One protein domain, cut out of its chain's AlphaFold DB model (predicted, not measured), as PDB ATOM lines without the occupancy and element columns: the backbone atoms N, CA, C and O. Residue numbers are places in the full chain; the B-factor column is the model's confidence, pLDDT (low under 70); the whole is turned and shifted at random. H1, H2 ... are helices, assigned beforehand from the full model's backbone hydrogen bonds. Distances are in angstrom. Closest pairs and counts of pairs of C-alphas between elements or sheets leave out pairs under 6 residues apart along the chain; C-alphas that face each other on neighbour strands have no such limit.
ATOM      1  N   GLY A 367     -54.851   0.230  -2.033       78.06
ATOM      2  CA  GLY A 367     -54.640  -1.225  -2.087       78.06
ATOM      3  C   GLY A 367     -54.063  -1.846  -0.805       78.06
ATOM      4  O   GLY A 367     -54.388  -2.982  -0.474       78.06
ATOM      5  N   VAL A 368     -53.304  -1.103   0.008       81.00
ATOM      6  CA  VAL A 368     -52.853  -1.608   1.323       81.00
ATOM      7  C   VAL A 368     -54.033  -1.687   2.289       81.00
ATOM      8  O   VAL A 368     -54.186  -2.655   3.025       81.00
ATOM      9  N   TRP A 369     -54.921  -0.695   2.233       86.00
ATOM     10  CA  TRP A 369     -56.049  -0.544   3.153       86.00
ATOM     11  C   TRP A 369     -57.130  -1.615   3.057       86.00
ATOM     12  O   TRP A 369     -57.997  -1.664   3.927       86.00
ATOM     13  N   VAL A 370     -57.117  -2.450   2.014       82.25
ATOM     14  CA  VAL A 370     -58.130  -3.501   1.857       82.25
ATOM     15  C   VAL A 370     -57.792  -4.770   2.633       82.25
ATOM     16  O   VAL A 370     -58.706  -5.527   2.951       82.25
ATOM     17  N   ASN A 371     -56.521  -5.006   2.979       79.38
ATOM     18  CA  ASN A 371     -56.120  -6.175   3.765       79.38
ATOM     19  C   ASN A 371     -56.306  -5.936   5.279       79.38
ATOM     20  O   ASN A 371     -56.505  -4.806   5.718       79.38
ATOM     21  N   GLU A 372     -56.303  -7.008   6.076       82.44
ATOM     22  CA  GLU A 372     -56.588  -6.947   7.521       82.44
ATOM     23  C   GLU A 372     -55.652  -5.995   8.276       82.44
ATOM     24  O   GLU A 372     -56.128  -5.067   8.931       82.44
ATOM     25  N   PHE A 373     -54.342  -6.153   8.086       80.62
ATOM     26  CA  PHE A 373     -53.319  -5.301   8.693       80.62
ATOM     27  C   PHE A 373     -53.456  -3.832   8.275       80.62
ATOM     28  O   PHE A 373     -53.375  -2.921   9.094       80.62
ATOM     29  N   GLY A 374     -53.739  -3.585   6.996       84.25
ATOM     30  CA  GLY A 374     -53.982  -2.254   6.459       84.25
ATOM     31  C   GLY A 374     -55.223  -1.599   7.059       84.25
ATOM     32  O   GLY A 374     -55.200  -0.404   7.345       84.25
ATOM     33  N   ARG A 375     -56.300  -2.354   7.310       87.12
ATOM     34  CA  ARG A 375     -57.486  -1.818   7.999       87.12
ATOM     35  C   ARG A 375     -57.173  -1.422   9.441       87.12
ATOM     36  O   ARG A 375     -57.611  -0.353   9.864       87.12
ATOM     37  N   GLU A 376     -56.402  -2.229  10.168       86.75
ATOM     38  CA  GLU A 376     -55.967  -1.903  11.535       86.75
ATOM     39  C   GLU A 376     -55.068  -0.656  11.556       86.75
ATOM     40  O   GLU A 376     -55.320   0.283  12.314       86.75
ATOM     41  N   ALA A 377     -54.089  -0.596  10.649       86.31
ATOM     42  CA  ALA A 377     -53.237   0.569  10.424       86.31
ATOM     43  C   ALA A 377     -54.045   1.843  10.169       86.31
ATOM     44  O   ALA A 377     -53.862   2.858  10.842       86.31
ATOM     45  N   LYS A 378     -54.993   1.768   9.232       90.44
ATOM     46  CA  LYS A 378     -55.876   2.878   8.884       90.44
ATOM     47  C   LYS A 378     -56.712   3.341  10.077       90.44
ATOM     48  O   LYS A 378     -56.817   4.544  10.296       90.44
ATOM     49  N   ALA A 379     -57.287   2.416  10.849       91.00
ATOM     50  CA  ALA A 379     -58.088   2.754  12.026       91.00
ATOM     51  C   ALA A 379     -57.270   3.534  13.064       91.00
ATOM     52  O   ALA A 379     -57.737   4.528  13.610       91.00
ATOM     53  N   LYS A 380     -56.018   3.132  13.277       90.94
ATOM     54  CA  LYS A 380     -55.104   3.764  14.234       90.94
ATOM     55  C   LYS A 380     -54.566   5.113  13.761       90.94
ATOM     56  O   LYS A 380     -54.360   6.015  14.570       90.94
ATOM     57  N   PHE A 381     -54.374   5.274  12.455       93.12
ATOM     58  CA  PHE A 381     -54.083   6.574  11.850       93.12
ATOM     59  C   PHE A 381     -55.262   7.529  11.997       93.12
ATOM     60  O   PHE A 381     -55.063   8.679  12.379       93.12
ATOM     61  N   GLN A 382     -56.487   7.045  11.784       94.88
ATOM     62  CA  GLN A 382     -57.687   7.845  11.998       94.88
ATOM     63  C   GLN A 382     -57.852   8.235  13.476       94.88
ATOM     64  O   GLN A 382     -58.039   9.409  13.769       94.88
ATOM     65  N   GLU A 383     -57.658   7.292  14.404       94.81
ATOM     66  CA  GLU A 383     -57.666   7.545  15.852       94.81
ATOM     67  C   GLU A 383     -56.669   8.649  16.248       94.81
ATOM     68  O   GLU A 383     -57.008   9.560  17.004       94.81
ATOM     69  N   PHE A 384     -55.450   8.616  15.700       94.88
ATOM     70  CA  PHE A 384     -54.452   9.659  15.941       94.88
ATOM     71  C   PHE A 384     -54.870  11.024  15.370       94.88
ATOM     72  O   PHE A 384     -54.657  12.056  16.009       94.88
ATOM     73  N   LEU A 385     -55.464  11.055  14.172       95.81
ATOM     74  CA  LEU A 385     -55.927  12.297  13.547       95.81
ATOM     75  C   LEU A 385     -57.082  12.940  14.320       95.81
ATOM     76  O   LEU A 385     -57.071  14.167  14.499       95.81
ATOM     77  N   ASP A 386     -58.017  12.115  14.791       96.19
ATOM     78  CA  ASP A 386     -59.210  12.517  15.538       96.19
ATOM     79  C   ASP A 386     -58.868  12.960  16.969       96.19
ATOM     80  O   ASP A 386     -59.578  13.774  17.564       96.19
ATOM     81  N   ASN A 387     -57.740  12.500  17.516       95.69
ATOM     82  CA  ASN A 387     -57.230  12.995  18.785       95.69
ATOM     83  C   ASN A 387     -56.706  14.435  18.635       95.69
ATOM     84  O   ASN A 387     -55.697  14.698  17.973       95.69
ATOM     85  N   ALA A 388     -57.385  15.395  19.264       93.06
ATOM     86  CA  ALA A 388     -56.965  16.796  19.268       93.06
ATOM     87  C   ALA A 388     -55.641  17.012  20.024       93.06
ATOM     88  O   ALA A 388     -54.840  17.847  19.610       93.06
ATOM     89  N   ASN A 389     -55.399  16.230  21.081       91.56
ATOM     90  CA  ASN A 389     -54.268  16.378  21.996       91.56
ATOM     91  C   ASN A 389     -53.582  15.020  22.234       91.56
ATOM     92  O   ASN A 389     -53.641  14.487  23.349       91.56
ATOM     93  N   PRO A 390     -52.945  14.422  21.211       92.12
ATOM     94  CA  PRO A 390     -52.195  13.192  21.403       92.12
ATOM     95  C   PRO A 390     -51.079  13.400  22.430       92.12
ATOM     96  O   PRO A 390     -50.494  14.486  22.556       92.12
ATOM     97  N   THR A 391     -50.805  12.342  23.190       89.62
ATOM     98  CA  THR A 391     -49.683  12.325  24.127       89.62
ATOM     99  C   THR A 391     -48.376  12.454  23.348       89.62
ATOM    100  O   THR A 391     -48.285  12.021  22.201       89.62
ATOM    101  N   GLU A 392     -47.348  13.030  23.969       85.31
ATOM    102  CA  GLU A 392     -46.014  13.152  23.362       85.31
ATOM    103  C   GLU A 392     -45.491  11.800  22.871       85.31
ATOM    104  O   GLU A 392     -45.014  11.653  21.750       85.31
ATOM    105  N   ARG A 393     -45.708  10.774  23.688       84.75
ATOM    106  CA  ARG A 393     -45.418   9.397  23.336       84.75
ATOM    107  C   ARG A 393     -46.131   8.931  22.060       84.75
ATOM    108  O   ARG A 393     -45.494   8.329  21.203       84.75
ATOM    109  N   ALA A 394     -47.429   9.203  21.915       87.31
ATOM    110  CA  ALA A 394     -48.162   8.855  20.698       87.31
ATOM    111  C   ALA A 394     -47.630   9.624  19.477       87.31
ATOM    112  O   ALA A 394     -47.551   9.055  18.390       87.31
ATOM    113  N   CYS A 395     -47.224  10.888  19.653       89.12
ATOM    114  CA  CYS A 395     -46.561  11.668  18.607       89.12
ATOM    115  C   CYS A 395     -45.238  11.025  18.172       89.12
ATOM    116  O   CYS A 395     -45.050  10.831  16.975       89.12
ATOM    117  N   HIS A 396     -44.373  10.636  19.114       85.31
ATOM    118  CA  HIS A 396     -43.113   9.944  18.822       85.31
ATOM    119  C   HIS A 396     -43.330   8.618  18.094       85.31
ATOM    120  O   HIS A 396     -42.726   8.377  17.048       85.31
ATOM    121  N   GLU A 397     -44.208   7.758  18.622       85.88
ATOM    122  CA  GLU A 397     -44.495   6.464  17.996       85.88
ATOM    123  C   GLU A 397     -45.020   6.662  16.565       85.88
ATOM    124  O   GLU A 397     -44.544   6.006  15.637       85.88
ATOM    125  N   MET A 398     -45.944   7.608  16.358       90.00
ATOM    126  CA  MET A 398     -46.482   7.911  15.033       90.00
ATOM    127  C   MET A 398     -45.420   8.485  14.090       90.00
ATOM    128  O   MET A 398     -45.338   8.069  12.935       90.00
ATOM    129  N   PHE A 399     -44.592   9.413  14.568       89.56
ATOM    130  CA  PHE A 399     -43.542  10.043  13.776       89.56
ATOM    131  C   PHE A 399     -42.538   9.013  13.247       89.56
ATOM    132  O   PHE A 399     -42.284   8.987  12.045       89.56
ATOM    133  N   HIS A 400     -42.066   8.091  14.091       86.81
ATOM    134  CA  HIS A 400     -41.176   7.009  13.658       86.81
ATOM    135  C   HIS A 400     -41.846   6.034  12.685       86.81
ATOM    136  O   HIS A 400     -41.216   5.580  11.728       86.81
ATOM    137  N   VAL A 401     -43.135   5.724  12.883       88.25
ATOM    138  CA  VAL A 401     -43.887   4.904  11.920       88.25
ATOM    139  C   VAL A 401     -43.958   5.604  10.559       88.25
ATOM    140  O   VAL A 401     -43.761   4.949   9.535       88.25
ATOM    141  N   MET A 402     -44.194   6.919  10.519       90.88
ATOM    142  CA  MET A 402     -44.198   7.692   9.270       90.88
ATOM    143  C   MET A 402     -42.808   7.756   8.630       90.88
ATOM    144  O   MET A 402     -42.682   7.473   7.439       90.88
ATOM    145  N   GLU A 403     -41.768   8.039   9.416       90.31
ATOM    146  CA  GLU A 403     -40.374   8.086   8.962       90.31
ATOM    147  C   GLU A 403     -39.967   6.789   8.268       90.31
ATOM    148  O   GLU A 403     -39.487   6.794   7.127       90.31
ATOM    149  N   GLN A 404     -40.196   5.662   8.937       88.38
ATOM    150  CA  GLN A 404     -39.822   4.365   8.411       88.38
ATOM    151  C   GLN A 404     -40.595   4.029   7.142       88.38
ATOM    152  O   GLN A 404     -40.000   3.581   6.163       88.38
ATOM    153  N   ARG A 405     -41.909   4.272   7.125       88.50
ATOM    154  CA  ARG A 405     -42.740   3.983   5.951       88.50
ATOM    155  C   ARG A 405     -42.329   4.822   4.751       88.50
ATOM    156  O   ARG A 405     -42.136   4.263   3.679       88.50
ATOM    157  N   SER A 406     -42.125   6.127   4.919       91.25
ATOM    158  CA  SER A 406     -41.634   6.974   3.829       91.25
ATOM    159  C   SER A 406     -40.246   6.544   3.352       91.25
ATOM    160  O   SER A 406     -39.986   6.529   2.150       91.25
ATOM    161  N   THR A 407     -39.357   6.163   4.269       92.31
ATOM    162  CA  THR A 407     -37.998   5.735   3.912       92.31
ATOM    163  C   THR A 407     -37.992   4.409   3.151       92.31
ATOM    164  O   THR A 407     -37.195   4.247   2.229       92.31
ATOM    165  N   LEU A 408     -38.902   3.485   3.471       91.69
ATOM    166  CA  LEU A 408     -39.051   2.218   2.753       91.69
ATOM    167  C   LEU A 408     -39.555   2.397   1.316       91.69
ATOM    168  O   LEU A 408     -39.024   1.724   0.433       91.69
ATOM    169  N   LEU A 409     -40.460   3.352   1.062       91.62
ATOM    170  CA  LEU A 409     -40.907   3.684  -0.302       91.62
ATOM    171  C   LEU A 409     -39.716   4.098  -1.171       91.62
ATOM    172  O   LEU A 409     -39.491   3.548  -2.249       91.62
ATOM    173  N   VAL A 410     -38.897   5.018  -0.653       92.19
ATOM    174  CA  VAL A 410     -37.705   5.505  -1.356       92.19
ATOM    175  C   VAL A 410     -36.640   4.418  -1.474       92.19
ATOM    176  O   VAL A 410     -35.995   4.305  -2.512       92.19
ATOM    177  N   MET A 411     -36.453   3.586  -0.445       93.25
ATOM    178  CA  MET A 411     -35.560   2.428  -0.515       93.25
ATOM    179  C   MET A 411     -35.986   1.480  -1.642       93.25
ATOM    180  O   MET A 411     -35.133   1.038  -2.408       93.25
ATOM    181  N   ALA A 412     -37.280   1.188  -1.771       93.88
ATOM    182  CA  ALA A 412     -37.805   0.309  -2.808       93.88
ATOM    183  C   ALA A 412     -37.535   0.863  -4.218       93.88
ATOM    184  O   ALA A 412     -37.026   0.136  -5.073       93.88
ATOM    185  N   ASP A 413     -37.771   2.159  -4.441       92.75
ATOM    186  CA  ASP A 413     -37.424   2.831  -5.701       92.75
ATOM    187  C   ASP A 413     -35.915   2.812  -5.978       92.75
ATOM    188  O   ASP A 413     -35.486   2.541  -7.102       92.75
ATOM    189  N   LEU A 414     -35.090   3.024  -4.949       90.44
ATOM    190  CA  LEU A 414     -33.634   2.952  -5.068       90.44
ATOM    191  C   LEU A 414     -33.143   1.538  -5.390       90.44
ATOM    192  O   LEU A 414     -32.170   1.417  -6.128       90.44
ATOM    193  N   LEU A 415     -33.785   0.483  -4.878       91.50
ATOM    194  CA  LEU A 415     -33.457  -0.908  -5.213       91.50
ATOM    195  C   LEU A 415     -33.815  -1.240  -6.662       91.50
ATOM    196  O   LEU A 415     -32.988  -1.809  -7.373       91.50
ATOM    197  N   VAL A 416     -35.015  -0.850  -7.103       92.88
ATOM    198  CA  VAL A 416     -35.459  -1.025  -8.494       92.88
ATOM    199  C   VAL A 416     -34.516  -0.291  -9.446       92.88
ATOM    200  O   VAL A 416     -34.028  -0.889 -10.403       92.88
ATOM    201  N   GLY A 417     -34.159   0.958  -9.131       88.06
ATOM    202  CA  GLY A 417     -33.157   1.711  -9.885       88.06
ATOM    203  C   GLY A 417     -31.765   1.074  -9.838       88.06
ATOM    204  O   GLY A 417     -31.108   0.947 -10.867       88.06
ATOM    205  N   TYR A 418     -31.312   0.625  -8.662       84.25
ATOM    206  CA  TYR A 418     -29.998   0.005  -8.461       84.25
ATOM    207  C   TYR A 418     -29.803  -1.260  -9.298       84.25
ATOM    208  O   TYR A 418     -28.727  -1.444  -9.860       84.25
ATOM    209  N   LEU A 419     -30.830  -2.106  -9.377       87.75
ATOM    210  CA  LEU A 419     -30.811  -3.352 -10.141       87.75
ATOM    211  C   LEU A 419     -31.205  -3.163 -11.617       87.75
ATOM    212  O   LEU A 419     -31.325  -4.150 -12.336       87.75
ATOM    213  N   GLU A 420     -31.415  -1.920 -12.070       89.75
ATOM    214  CA  GLU A 420     -31.902  -1.597 -13.422       89.75
ATOM    215  C   GLU A 420     -33.211  -2.330 -13.781       89.75
ATOM    216  O   GLU A 420     -33.434  -2.716 -14.930       89.75
ATOM    217  N   LEU A 421     -34.083  -2.540 -12.791       91.81
ATOM    218  CA  LEU A 421     -35.354  -3.235 -12.975       91.81
ATOM    219  C   LEU A 421     -36.406  -2.300 -13.593       91.81
ATOM    220  O   LEU A 421     -36.385  -1.087 -13.356       91.81
ATOM    221  N   PRO A 422     -37.362  -2.840 -14.369       93.50
ATOM    222  CA  PRO A 422     -38.481  -2.058 -14.870       93.50
ATOM    223  C   PRO A 422     -39.374  -1.601 -13.713       93.50
ATOM    224  O   PRO A 422     -39.650  -2.365 -12.788       93.50
ATOM    225  N   LEU A 423     -39.872  -0.365 -13.803       92.12
ATOM    226  CA  LEU A 423     -40.868   0.158 -12.870       92.12
ATOM    227  C   LEU A 423     -42.186  -0.626 -13.027       92.12
ATOM    228  O   LEU A 423     -42.762  -0.625 -14.123       92.12
ATOM    229  N   PRO A 424     -42.702  -1.268 -11.966       92.31
ATOM    230  CA  PRO A 424     -44.032  -1.866 -11.969       92.31
ATOM    231  C   PRO A 424     -45.094  -0.843 -12.381       92.31
ATOM    232  O   PRO A 424     -45.210   0.219 -11.778       92.31
ATOM    233  N   LEU A 425     -45.863  -1.155 -13.429       90.38
ATOM    234  CA  LEU A 425     -46.886  -0.266 -14.010       90.38
ATOM    235  C   LEU A 425     -46.360   1.105 -14.486       90.38
ATOM    236  O   LEU A 425     -47.149   2.002 -14.763       90.38
ATOM    237  N   GLY A 426     -45.040   1.277 -14.615       90.19
ATOM    238  CA  GLY A 426     -44.436   2.576 -14.924       90.19
ATOM    239  C   GLY A 426     -44.509   3.588 -13.775       90.19
ATOM    240  O   GLY A 426     -44.214   4.763 -13.985       90.19
ATOM    241  N   GLU A 427     -44.891   3.149 -12.576       90.69
ATOM    242  CA  GLU A 427     -45.054   3.988 -11.394       90.69
ATOM    243  C   GLU A 427     -43.908   3.763 -10.407       90.69
ATOM    244  O   GLU A 427     -43.286   2.704 -10.375       90.69
ATOM    245  N   ARG A 428     -43.637   4.770  -9.576       91.50
ATOM    246  CA  ARG A 428     -42.747   4.634  -8.415       91.50
ATOM    247  C   ARG A 428     -43.482   3.971  -7.250       91.50
ATOM    248  O   ARG A 428     -44.715   3.996  -7.203       91.50
ATOM    249  N   CYS A 429     -42.751   3.467  -6.259       92.69
ATOM    250  CA  CYS A 429     -43.318   2.721  -5.132       92.69
ATOM    251  C   CYS A 429     -44.431   3.502  -4.415       92.69
ATOM    252  O   CYS A 429     -45.477   2.948  -4.071       92.69
ATOM    253  N   ARG A 430     -44.264   4.818  -4.244       90.56
ATOM    254  CA  ARG A 430     -45.258   5.712  -3.624       90.56
ATOM    255  C   ARG A 430     -46.591   5.816  -4.367       90.56
ATOM    256  O   ARG A 430     -47.612   6.035  -3.727       90.56
ATOM    257  N   ASP A 431     -46.602   5.651  -5.683       89.06
ATOM    258  CA  ASP A 431     -47.823   5.739  -6.495       89.06
ATOM    259  C   ASP A 431     -48.388   4.352  -6.834       89.06
ATOM    260  O   ASP A 431     -49.593   4.206  -7.008       89.06
ATOM    261  N   TYR A 432     -47.537   3.321  -6.792       89.38
ATOM    262  CA  TYR A 432     -47.885   1.935  -7.086       89.38
ATOM    263  C   TYR A 432     -49.091   1.414  -6.290       89.38
ATOM    264  O   TYR A 432     -49.051   1.254  -5.066       89.38
ATOM    265  N   THR A 433     -50.162   1.054  -6.989       86.69
ATOM    266  CA  THR A 433     -51.303   0.400  -6.340       86.69
ATOM    267  C   THR A 433     -50.976  -1.063  -6.043       86.69
ATOM    268  O   THR A 433     -50.907  -1.900  -6.942       86.69
ATOM    269  N   ALA A 434     -50.813  -1.370  -4.756       77.94
ATOM    270  CA  ALA A 434     -50.619  -2.727  -4.263       77.94
ATOM    271  C   ALA A 434     -51.804  -3.618  -4.669       77.94
ATOM    272  O   ALA A 434     -52.942  -3.385  -4.256       77.94
ATOM    273  N   THR A 435     -51.536  -4.638  -5.482       77.44
ATOM    274  CA  THR A 435     -52.519  -5.652  -5.890       77.44
ATOM    275  C   THR A 435     -52.163  -7.007  -5.287       77.44
ATOM    276  O   THR A 435     -51.092  -7.189  -4.704       77.44
ATOM    277  N   THR A 436     -53.075  -7.974  -5.386       73.00
ATOM    278  CA  THR A 436     -52.793  -9.344  -4.953       73.00
ATOM    279  C   THR A 436     -51.589  -9.892  -5.717       73.00
ATOM    280  O   THR A 436     -51.559  -9.857  -6.949       73.00
ATOM    281  N   VAL A 437     -50.606 -10.408  -4.974       71.06
ATOM    282  CA  VAL A 437     -49.387 -10.995  -5.536       71.06
ATOM    283  C   VAL A 437     -49.755 -12.184  -6.416       71.06
ATOM    284  O   VAL A 437     -50.442 -13.103  -5.968       71.06
ATOM    285  N   GLN A 438     -49.305 -12.154  -7.669       75.44
ATOM    286  CA  GLN A 438     -49.521 -13.257  -8.598       75.44
ATOM    287  C   GLN A 438     -48.650 -14.465  -8.203       75.44
ATOM    288  O   GLN A 438     -47.528 -14.271  -7.726       75.44
ATOM    289  N   PRO A 439     -49.134 -15.708  -8.393       75.44
ATOM    290  CA  PRO A 439     -48.344 -16.915  -8.146       75.44
ATOM    291  C   PRO A 439     -47.037 -16.968  -8.958       75.44
ATOM    292  O   PRO A 439     -46.875 -16.265  -9.955       75.44
ATOM    293  N   GLY A 440     -46.121 -17.858  -8.564       85.25
ATOM    294  CA  GLY A 440     -44.838 -18.076  -9.247       85.25
ATOM    295  C   GLY A 440     -43.700 -17.230  -8.671       85.25
ATOM    296  O   GLY A 440     -43.693 -16.934  -7.475       85.25
ATOM    297  N   THR A 441     -42.753 -16.815  -9.518       81.06
ATOM    298  CA  THR A 441     -41.532 -16.095  -9.099       81.06
ATOM    299  C   THR A 441     -41.819 -14.783  -8.371       81.06
ATOM    300  O   THR A 441     -41.067 -14.382  -7.492       81.06
ATOM    301  N   THR A 442     -42.941 -14.120  -8.670       87.38
ATOM    302  CA  THR A 442     -43.346 -12.897  -7.955       87.38
ATOM    303  C   THR A 442     -43.730 -13.194  -6.500       87.38
ATOM    304  O   THR A 442     -43.387 -12.424  -5.607       87.38
ATOM    305  N   ALA A 443     -44.397 -14.322  -6.232       89.56
ATOM    306  CA  ALA A 443     -44.735 -14.748  -4.873       89.56
ATOM    307  C   ALA A 443     -43.495 -15.177  -4.075       89.56
ATOM    308  O   ALA A 443     -43.375 -14.849  -2.894       89.56
ATOM    309  N   GLU A 444     -42.554 -15.855  -4.730       90.12
ATOM    310  CA  GLU A 444     -41.259 -16.226  -4.157       90.12
ATOM    311  C   GLU A 444     -40.425 -14.986  -3.796       90.12
ATOM    312  O   GLU A 444     -40.017 -14.823  -2.640       90.12
ATOM    313  N   ALA A 445     -40.281 -14.054  -4.746       91.81
ATOM    314  CA  ALA A 445     -39.630 -12.762  -4.555       91.81
ATOM    315  C   ALA A 445     -40.273 -11.975  -3.410       91.81
ATOM    316  O   ALA A 445     -39.582 -11.435  -2.549       91.81
ATOM    317  N   PHE A 446     -41.605 -11.940  -3.359       92.75
ATOM    318  CA  PHE A 446     -42.341 -11.274  -2.291       92.75
ATOM    319  C   PHE A 446     -42.042 -11.896  -0.925       92.75
ATOM    320  O   PHE A 446     -41.719 -11.176   0.019       92.75
ATOM    321  N   GLY A 447     -42.065 -13.228  -0.828       90.69
ATOM    322  CA  GLY A 447     -41.697 -13.944   0.391       90.69
ATOM    323  C   GLY A 447     -40.274 -13.620   0.851       90.69
ATOM    324  O   GLY A 447     -40.048 -13.427   2.047       90.69
ATOM    325  N   TYR A 448     -39.325 -13.517  -0.083       91.12
ATOM    326  CA  TYR A 448     -37.967 -13.070   0.214       91.12
ATOM    327  C   TYR A 448     -37.937 -11.633   0.740       91.12
ATOM    328  O   TYR A 448     -37.386 -11.379   1.810       91.12
ATOM    329  N   MET A 449     -38.554 -10.695   0.019       91.81
ATOM    330  CA  MET A 449     -38.536  -9.279   0.384       91.81
ATOM    331  C   MET A 449     -39.176  -9.035   1.752       91.81
ATOM    332  O   MET A 449     -38.630  -8.266   2.537       91.81
ATOM    333  N   CYS A 450     -40.249  -9.746   2.102       88.69
ATOM    334  CA  CYS A 450     -40.844  -9.677   3.439       88.69
ATOM    335  C   CYS A 450     -39.897 -10.139   4.561       88.69
ATOM    336  O   CYS A 450     -40.023  -9.670   5.689       88.69
ATOM    337  N   ARG A 451     -38.949 -11.045   4.281       88.06
ATOM    338  CA  ARG A 451     -37.935 -11.484   5.260       88.06
ATOM    339  C   ARG A 451     -36.734 -10.541   5.329       88.06
ATOM    340  O   ARG A 451     -36.117 -10.428   6.386       88.06
ATOM    341  N   SER A 452     -36.399  -9.904   4.211       87.19
ATOM    342  CA  SER A 452     -35.194  -9.081   4.064       87.19
ATOM    343  C   SER A 452     -35.415  -7.613   4.428       87.19
ATOM    344  O   SER A 452     -34.493  -6.958   4.917       87.19
ATOM    345  N   ILE A 453     -36.620  -7.082   4.202       84.31
ATOM    346  CA  ILE A 453     -36.968  -5.714   4.590       84.31
ATOM    347  C   ILE A 453     -37.056  -5.646   6.120       84.31
ATOM    348  O   ILE A 453     -37.754  -6.450   6.740       84.31
ATOM    349  N   PRO A 454     -36.340  -4.705   6.756       78.31
ATOM    350  CA  PRO A 454     -36.294  -4.630   8.202       78.31
ATOM    351  C   PRO A 454     -37.623  -4.148   8.796       78.31
ATOM    352  O   PRO A 454     -38.309  -3.277   8.261       78.31
ATOM    353  N   TRP A 455     -37.941  -4.711   9.958       76.56
ATOM    354  CA  TRP A 455     -39.104  -4.366  10.772       76.56
ATOM    355  C   TRP A 455     -39.023  -2.958  11.351       76.56
ATOM    356  O   TRP A 455     -37.922  -2.430  11.547       76.56
ATOM    357  N   VAL A 456     -40.181  -2.391  11.716       72.94
ATOM    358  CA  VAL A 456     -40.190  -1.138  12.477       72.94
ATOM    359  C   VAL A 456     -39.489  -1.298  13.805       72.94
ATOM    360  O   VAL A 456     -39.759  -2.227  14.569       72.94
ATOM    361  N   TYR A 457     -38.538  -0.402  14.054       74.94
ATOM    362  CA  TYR A 457     -37.792  -0.368  15.297       74.94
ATOM    363  C   TYR A 457     -38.117   0.908  16.057       74.94
ATOM    364  O   TYR A 457     -37.639   1.988  15.714       74.94
ATOM    365  N   LEU A 458     -38.920   0.762  17.107       73.00
ATOM    366  CA  LEU A 458     -39.102   1.810  18.102       73.00
ATOM    367  C   LEU A 458     -38.003   1.707  19.171       73.00
ATOM    368  O   LEU A 458     -37.604   0.589  19.526       73.00
ATOM    369  N   PRO A 459     -37.511   2.842  19.692       67.50
ATOM    370  CA  PRO A 459     -36.522   2.832  20.755       67.50
ATOM    371  C   PRO A 459     -37.104   2.263  22.065       67.50
ATOM    372  O   PRO A 459     -38.315   2.189  22.285       67.50
ATOM    373  N   VAL A 460     -36.207   1.736  22.905       57.94
ATOM    374  CA  VAL A 460     -36.531   0.884  24.072       57.94
ATOM    375  C   VAL A 460     -37.210   1.663  25.206       57.94
ATOM    376  O   VAL A 460     -37.948   1.089  26.004       57.94
ATOM    377  N   ASP A 461     -36.982   2.970  25.268       59.47
ATOM    378  CA  ASP A 461     -37.562   3.903  26.237       59.47
ATOM    379  C   ASP A 461     -39.077   4.095  26.080       59.47
ATOM    380  O   ASP A 461     -39.738   4.502  27.034       59.47
ATOM    381  N   ILE A 462     -39.658   3.716  24.937       58.91
ATOM    382  CA  ILE A 462     -41.083   3.939  24.676       58.91
ATOM    383  C   ILE A 462     -41.992   2.888  25.351       58.91
ATOM    384  O   ILE A 462     -43.191   3.080  25.440       58.91
ATOM    385  N   GLY A 463     -41.481   1.808  25.951       52.66
ATOM    386  CA  GLY A 463     -42.193   1.038  26.995       52.66
ATOM    387  C   GLY A 463     -43.435   0.199  26.613       52.66
ATOM    388  O   GLY A 463     -43.690  -0.793  27.284       52.66
ATOM    389  N   THR A 464     -44.188   0.490  25.547       60.06
ATOM    390  CA  THR A 464     -45.149  -0.437  24.904       60.06
ATOM    391  C   THR A 464     -45.319  -0.064  23.431       60.06
ATOM    392  O   THR A 464     -45.581   1.088  23.114       60.06
ATOM    393  N   ASN A 465     -45.232  -1.026  22.519       65.00
ATOM    394  CA  ASN A 465     -45.420  -0.773  21.091       65.00
ATOM    395  C   ASN A 465     -46.925  -0.700  20.754       65.00
ATOM    396  O   ASN A 465     -47.493  -1.691  20.292       65.00
ATOM    397  N   GLN A 466     -47.594   0.428  21.047       67.25
ATOM    398  CA  GLN A 466     -49.050   0.556  20.837       67.25
ATOM    399  C   GLN A 466     -49.407   0.435  19.356       67.25
ATOM    400  O   GLN A 466     -50.419  -0.167  18.998       67.25
ATOM    401  N   TYR A 467     -48.526   0.951  18.498       69.12
ATOM    402  CA  TYR A 467     -48.642   0.850  17.049       69.12
ATOM    403  C   TYR A 467     -48.003  -0.436  16.488       69.12
ATOM    404  O   TYR A 467     -47.907  -0.595  15.277       69.12
ATOM    405  N   GLY A 468     -47.609  -1.399  17.329       64.94
ATOM    406  CA  GLY A 468     -46.795  -2.549  16.918       64.94
ATOM    407  C   GLY A 468     -47.441  -3.498  15.925       64.94
ATOM    408  O   GLY A 468     -46.745  -4.106  15.123       64.94
ATOM    409  N   LYS A 469     -48.771  -3.583  15.925       63.66
ATOM    410  CA  LYS A 469     -49.522  -4.365  14.933       63.66
ATOM    411  C   LYS A 469     -49.635  -3.666  13.574       63.66
ATOM    412  O   LYS A 469     -49.748  -4.313  12.548       63.66
ATOM    413  N   ILE A 470     -49.542  -2.338  13.557       62.25
ATOM    414  CA  ILE A 470     -49.566  -1.486  12.352       62.25
ATOM    415  C   ILE A 470     -48.191  -1.467  11.670       62.25
ATOM    416  O   ILE A 470     -48.045  -1.070  10.513       62.25
ATOM    417  N   GLN A 471     -47.172  -1.892  12.414       62.66
ATOM    418  CA  GLN A 471     -45.808  -2.099  11.946       62.66
ATOM    419  C   GLN A 471     -45.641  -3.433  11.188       62.66
ATOM    420  O   GLN A 471     -44.547  -3.713  10.701       62.66
ATOM    421  N   ASP A 472     -46.711  -4.230  11.065       62.34
ATOM    422  CA  ASP A 472     -46.766  -5.548  10.423       62.34
ATOM    423  C   ASP A 472     -47.556  -5.479   9.091       62.34
ATOM    424  O   ASP A 472     -48.676  -4.965   9.072       62.34
ATOM    425  N   PRO A 473     -47.048  -5.994   7.956       59.25
ATOM    426  CA  PRO A 473     -45.724  -5.788   7.375       59.25
ATOM    427  C   PRO A 473     -45.790  -4.734   6.258       59.25
ATOM    428  O   PRO A 473     -46.841  -4.457   5.673       59.25
ATOM    429  N   HIS A 474     -44.632  -4.184   5.901       71.69
ATOM    430  CA  HIS A 474     -44.404  -3.297   4.754       71.69
ATOM    431  C   HIS A 474     -44.575  -4.028   3.409       71.69
ATOM    432  O   HIS A 474     -43.682  -4.090   2.566       71.69
ATOM    433  N   HIS A 475     -45.756  -4.614   3.217       83.12
ATOM    434  CA  HIS A 475     -46.120  -5.409   2.062       83.12
ATOM    435  C   HIS A 475     -46.064  -4.605   0.785       83.12
ATOM    436  O   HIS A 475     -45.720  -5.165  -0.238       83.12
ATOM    437  N   ARG A 476     -46.367  -3.308   0.827       87.56
ATOM    438  CA  ARG A 476     -46.341  -2.474  -0.371       87.56
ATOM    439  C   ARG A 476     -44.949  -2.438  -0.995       87.56
ATOM    440  O   ARG A 476     -44.806  -2.766  -2.165       87.56
ATOM    441  N   ASP A 477     -43.943  -2.075  -0.209       91.00
ATOM    442  CA  ASP A 477     -42.556  -1.956  -0.662       91.00
ATOM    443  C   ASP A 477     -42.015  -3.314  -1.122       91.00
ATOM    444  O   ASP A 477     -41.408  -3.427  -2.186       91.00
ATOM    445  N   ALA A 478     -42.320  -4.370  -0.360       91.69
ATOM    446  CA  ALA A 478     -41.983  -5.742  -0.724       91.69
ATOM    447  C   ALA A 478     -42.665  -6.186  -2.028       91.69
ATOM    448  O   ALA A 478     -42.011  -6.775  -2.883       91.69
ATOM    449  N   GLN A 479     -43.960  -5.900  -2.201       91.44
ATOM    450  CA  GLN A 479     -44.739  -6.217  -3.403       91.44
ATOM    451  C   GLN A 479     -44.223  -5.456  -4.612       91.44
ATOM    452  O   GLN A 479     -44.107  -6.041  -5.682       91.44
ATOM    453  N   TYR A 480     -43.891  -4.180  -4.445       93.81
ATOM    454  CA  TYR A 480     -43.347  -3.349  -5.506       93.81
ATOM    455  C   TYR A 480     -42.012  -3.907  -6.014       93.81
ATOM    456  O   TYR A 480     -41.868  -4.172  -7.208       93.81
ATOM    457  N   VAL A 481     -41.063  -4.184  -5.111       95.12
ATOM    458  CA  VAL A 481     -39.774  -4.784  -5.496       95.12
ATOM    459  C   VAL A 481     -39.975  -6.185  -6.080       95.12
ATOM    460  O   VAL A 481     -39.378  -6.512  -7.101       95.12
ATOM    461  N   ALA A 482     -40.853  -7.001  -5.494       94.94
ATOM    462  CA  ALA A 482     -41.160  -8.335  -6.004       94.94
ATOM    463  C   ALA A 482     -41.794  -8.310  -7.401       94.94
ATOM    464  O   ALA A 482     -41.443  -9.133  -8.241       94.94
ATOM    465  N   ALA A 483     -42.689  -7.358  -7.674       94.31
ATOM    466  CA  ALA A 483     -43.274  -7.160  -8.992       94.31
ATOM    467  C   ALA A 483     -42.198  -6.764 -10.010       94.31
ATOM    468  O   ALA A 483     -42.155  -7.331 -11.098       94.31
ATOM    469  N   ALA A 484     -41.288  -5.856  -9.645       95.38
ATOM    470  CA  ALA A 484     -40.170  -5.461 -10.502       95.38
ATOM    471  C   ALA A 484     -39.239  -6.649 -10.811       95.38
ATOM    472  O   ALA A 484     -38.853  -6.860 -11.959       95.38
ATOM    473  N   LEU A 485     -38.936  -7.472  -9.800       95.50
ATOM    474  CA  LEU A 485     -38.163  -8.704  -9.957       95.50
ATOM    475  C   LEU A 485     -38.889  -9.716 -10.852       95.50
ATOM    476  O   LEU A 485     -38.284 -10.237 -11.781       95.50
ATOM    477  N   GLY A 486     -40.183  -9.954 -10.631       93.38
ATOM    478  CA  GLY A 486     -40.985 -10.902 -11.412       93.38
ATOM    479  C   GLY A 486     -41.214 -10.482 -12.868       93.38
ATOM    480  O   GLY A 486     -41.434 -11.332 -13.738       93.38
ATOM    481  N   LEU A 487     -41.133  -9.183 -13.176       93.19
ATOM    482  CA  LEU A 487     -41.117  -8.693 -14.556       93.19
ATOM    483  C   LEU A 487     -39.840  -9.128 -15.291       93.19
ATOM    484  O   LEU A 487     -39.936  -9.510 -16.458       93.19
ATOM    485  N   THR A 488     -38.699  -9.140 -14.599       94.75
ATOM    486  CA  THR A 488     -37.368  -9.420 -15.166       94.75
ATOM    487  C   THR A 488     -36.984 -10.900 -15.115       94.75
ATOM    488  O   THR A 488     -36.550 -11.449 -16.123       94.75
ATOM    489  N   TYR A 489     -37.154 -11.557 -13.969       93.75
ATOM    490  CA  TYR A 489     -36.671 -12.913 -13.703       93.75
ATOM    491  C   TYR A 489     -37.824 -13.921 -13.748       93.75
ATOM    492  O   TYR A 489     -38.852 -13.754 -13.080       93.75
TER     493      TYR A 489
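AT A GLANCE: This is residues 367 to 489 of the 785 residues of an uncharacterized protein of Eutypa lata (strain UCR-EL1) (UniProt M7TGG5). The long helix H2 makes one side of an elongated, all-helix domain; H4 packs alongside the later part of H2, and H3 packs on H4 from the other side, so that H4 is between them. At the far end of H2 the chain turns sharply, and H1 folds back from that corner to make a loose V with H2, while a long loop, residues 453 to 474, runs out toward that end and back. The printed part has 123 residues, with four named helices in the order H1, H2, H3, H4, and no named strand. It is compact, with a radius of gyration of the C-alphas of 15.6 A, and spans 48 by 27 by 22 A.

HOW THE PARTS SIT: Start at H1, residues 372 to 386, and go on to H2, residues 392 to 418: they are close but not clearly touching, the closest C-alphas, of Phe 384 and Ala 394, being 7.9 A apart. They run opposite ways at a steep tilt of 48 degrees. Next look at H3, residues 441 to 452, which is apart from H1 and H2. H4, residues 475 to 488, touches H3, closest at C-alphas 442 and 486, 4.6 A; the two form a helical hairpin, opposite ways at a steep tilt of 43 degrees. H4 touches H2 at residues 408 to 416 alone, closest at C-alphas 412 and 477, 5.7 A, the same way at a shallow tilt of 3 degrees. H1 and H4 are apart. In H1, H2, H3 and H4 every O i to N i+4 pair is within hydrogen-bond range.

IN THESE COORDINATES: Find C-alpha 372 at (-56.588, -6.947, 7.521), where H1 begins; it runs 21.2 A. H2 runs 38.0 A from C-alpha 392 at (-46.014, 13.152, 23.362). H3 measures 16.2 A, and H4, 19.7 A, ends at C-alpha 488 at (-37.368, -9.420, -15.166).

THE WHOLE: The C-alphas of Asn 389 and Tyr 489 are the two farthest apart, 49.4 A. The printed part has no cut; the H1 to H2 link is tight, and the other two, of 22 residues each, are long. Residues 385 to 392 stand free, and residues 459 to 473 have pLDDT under 70.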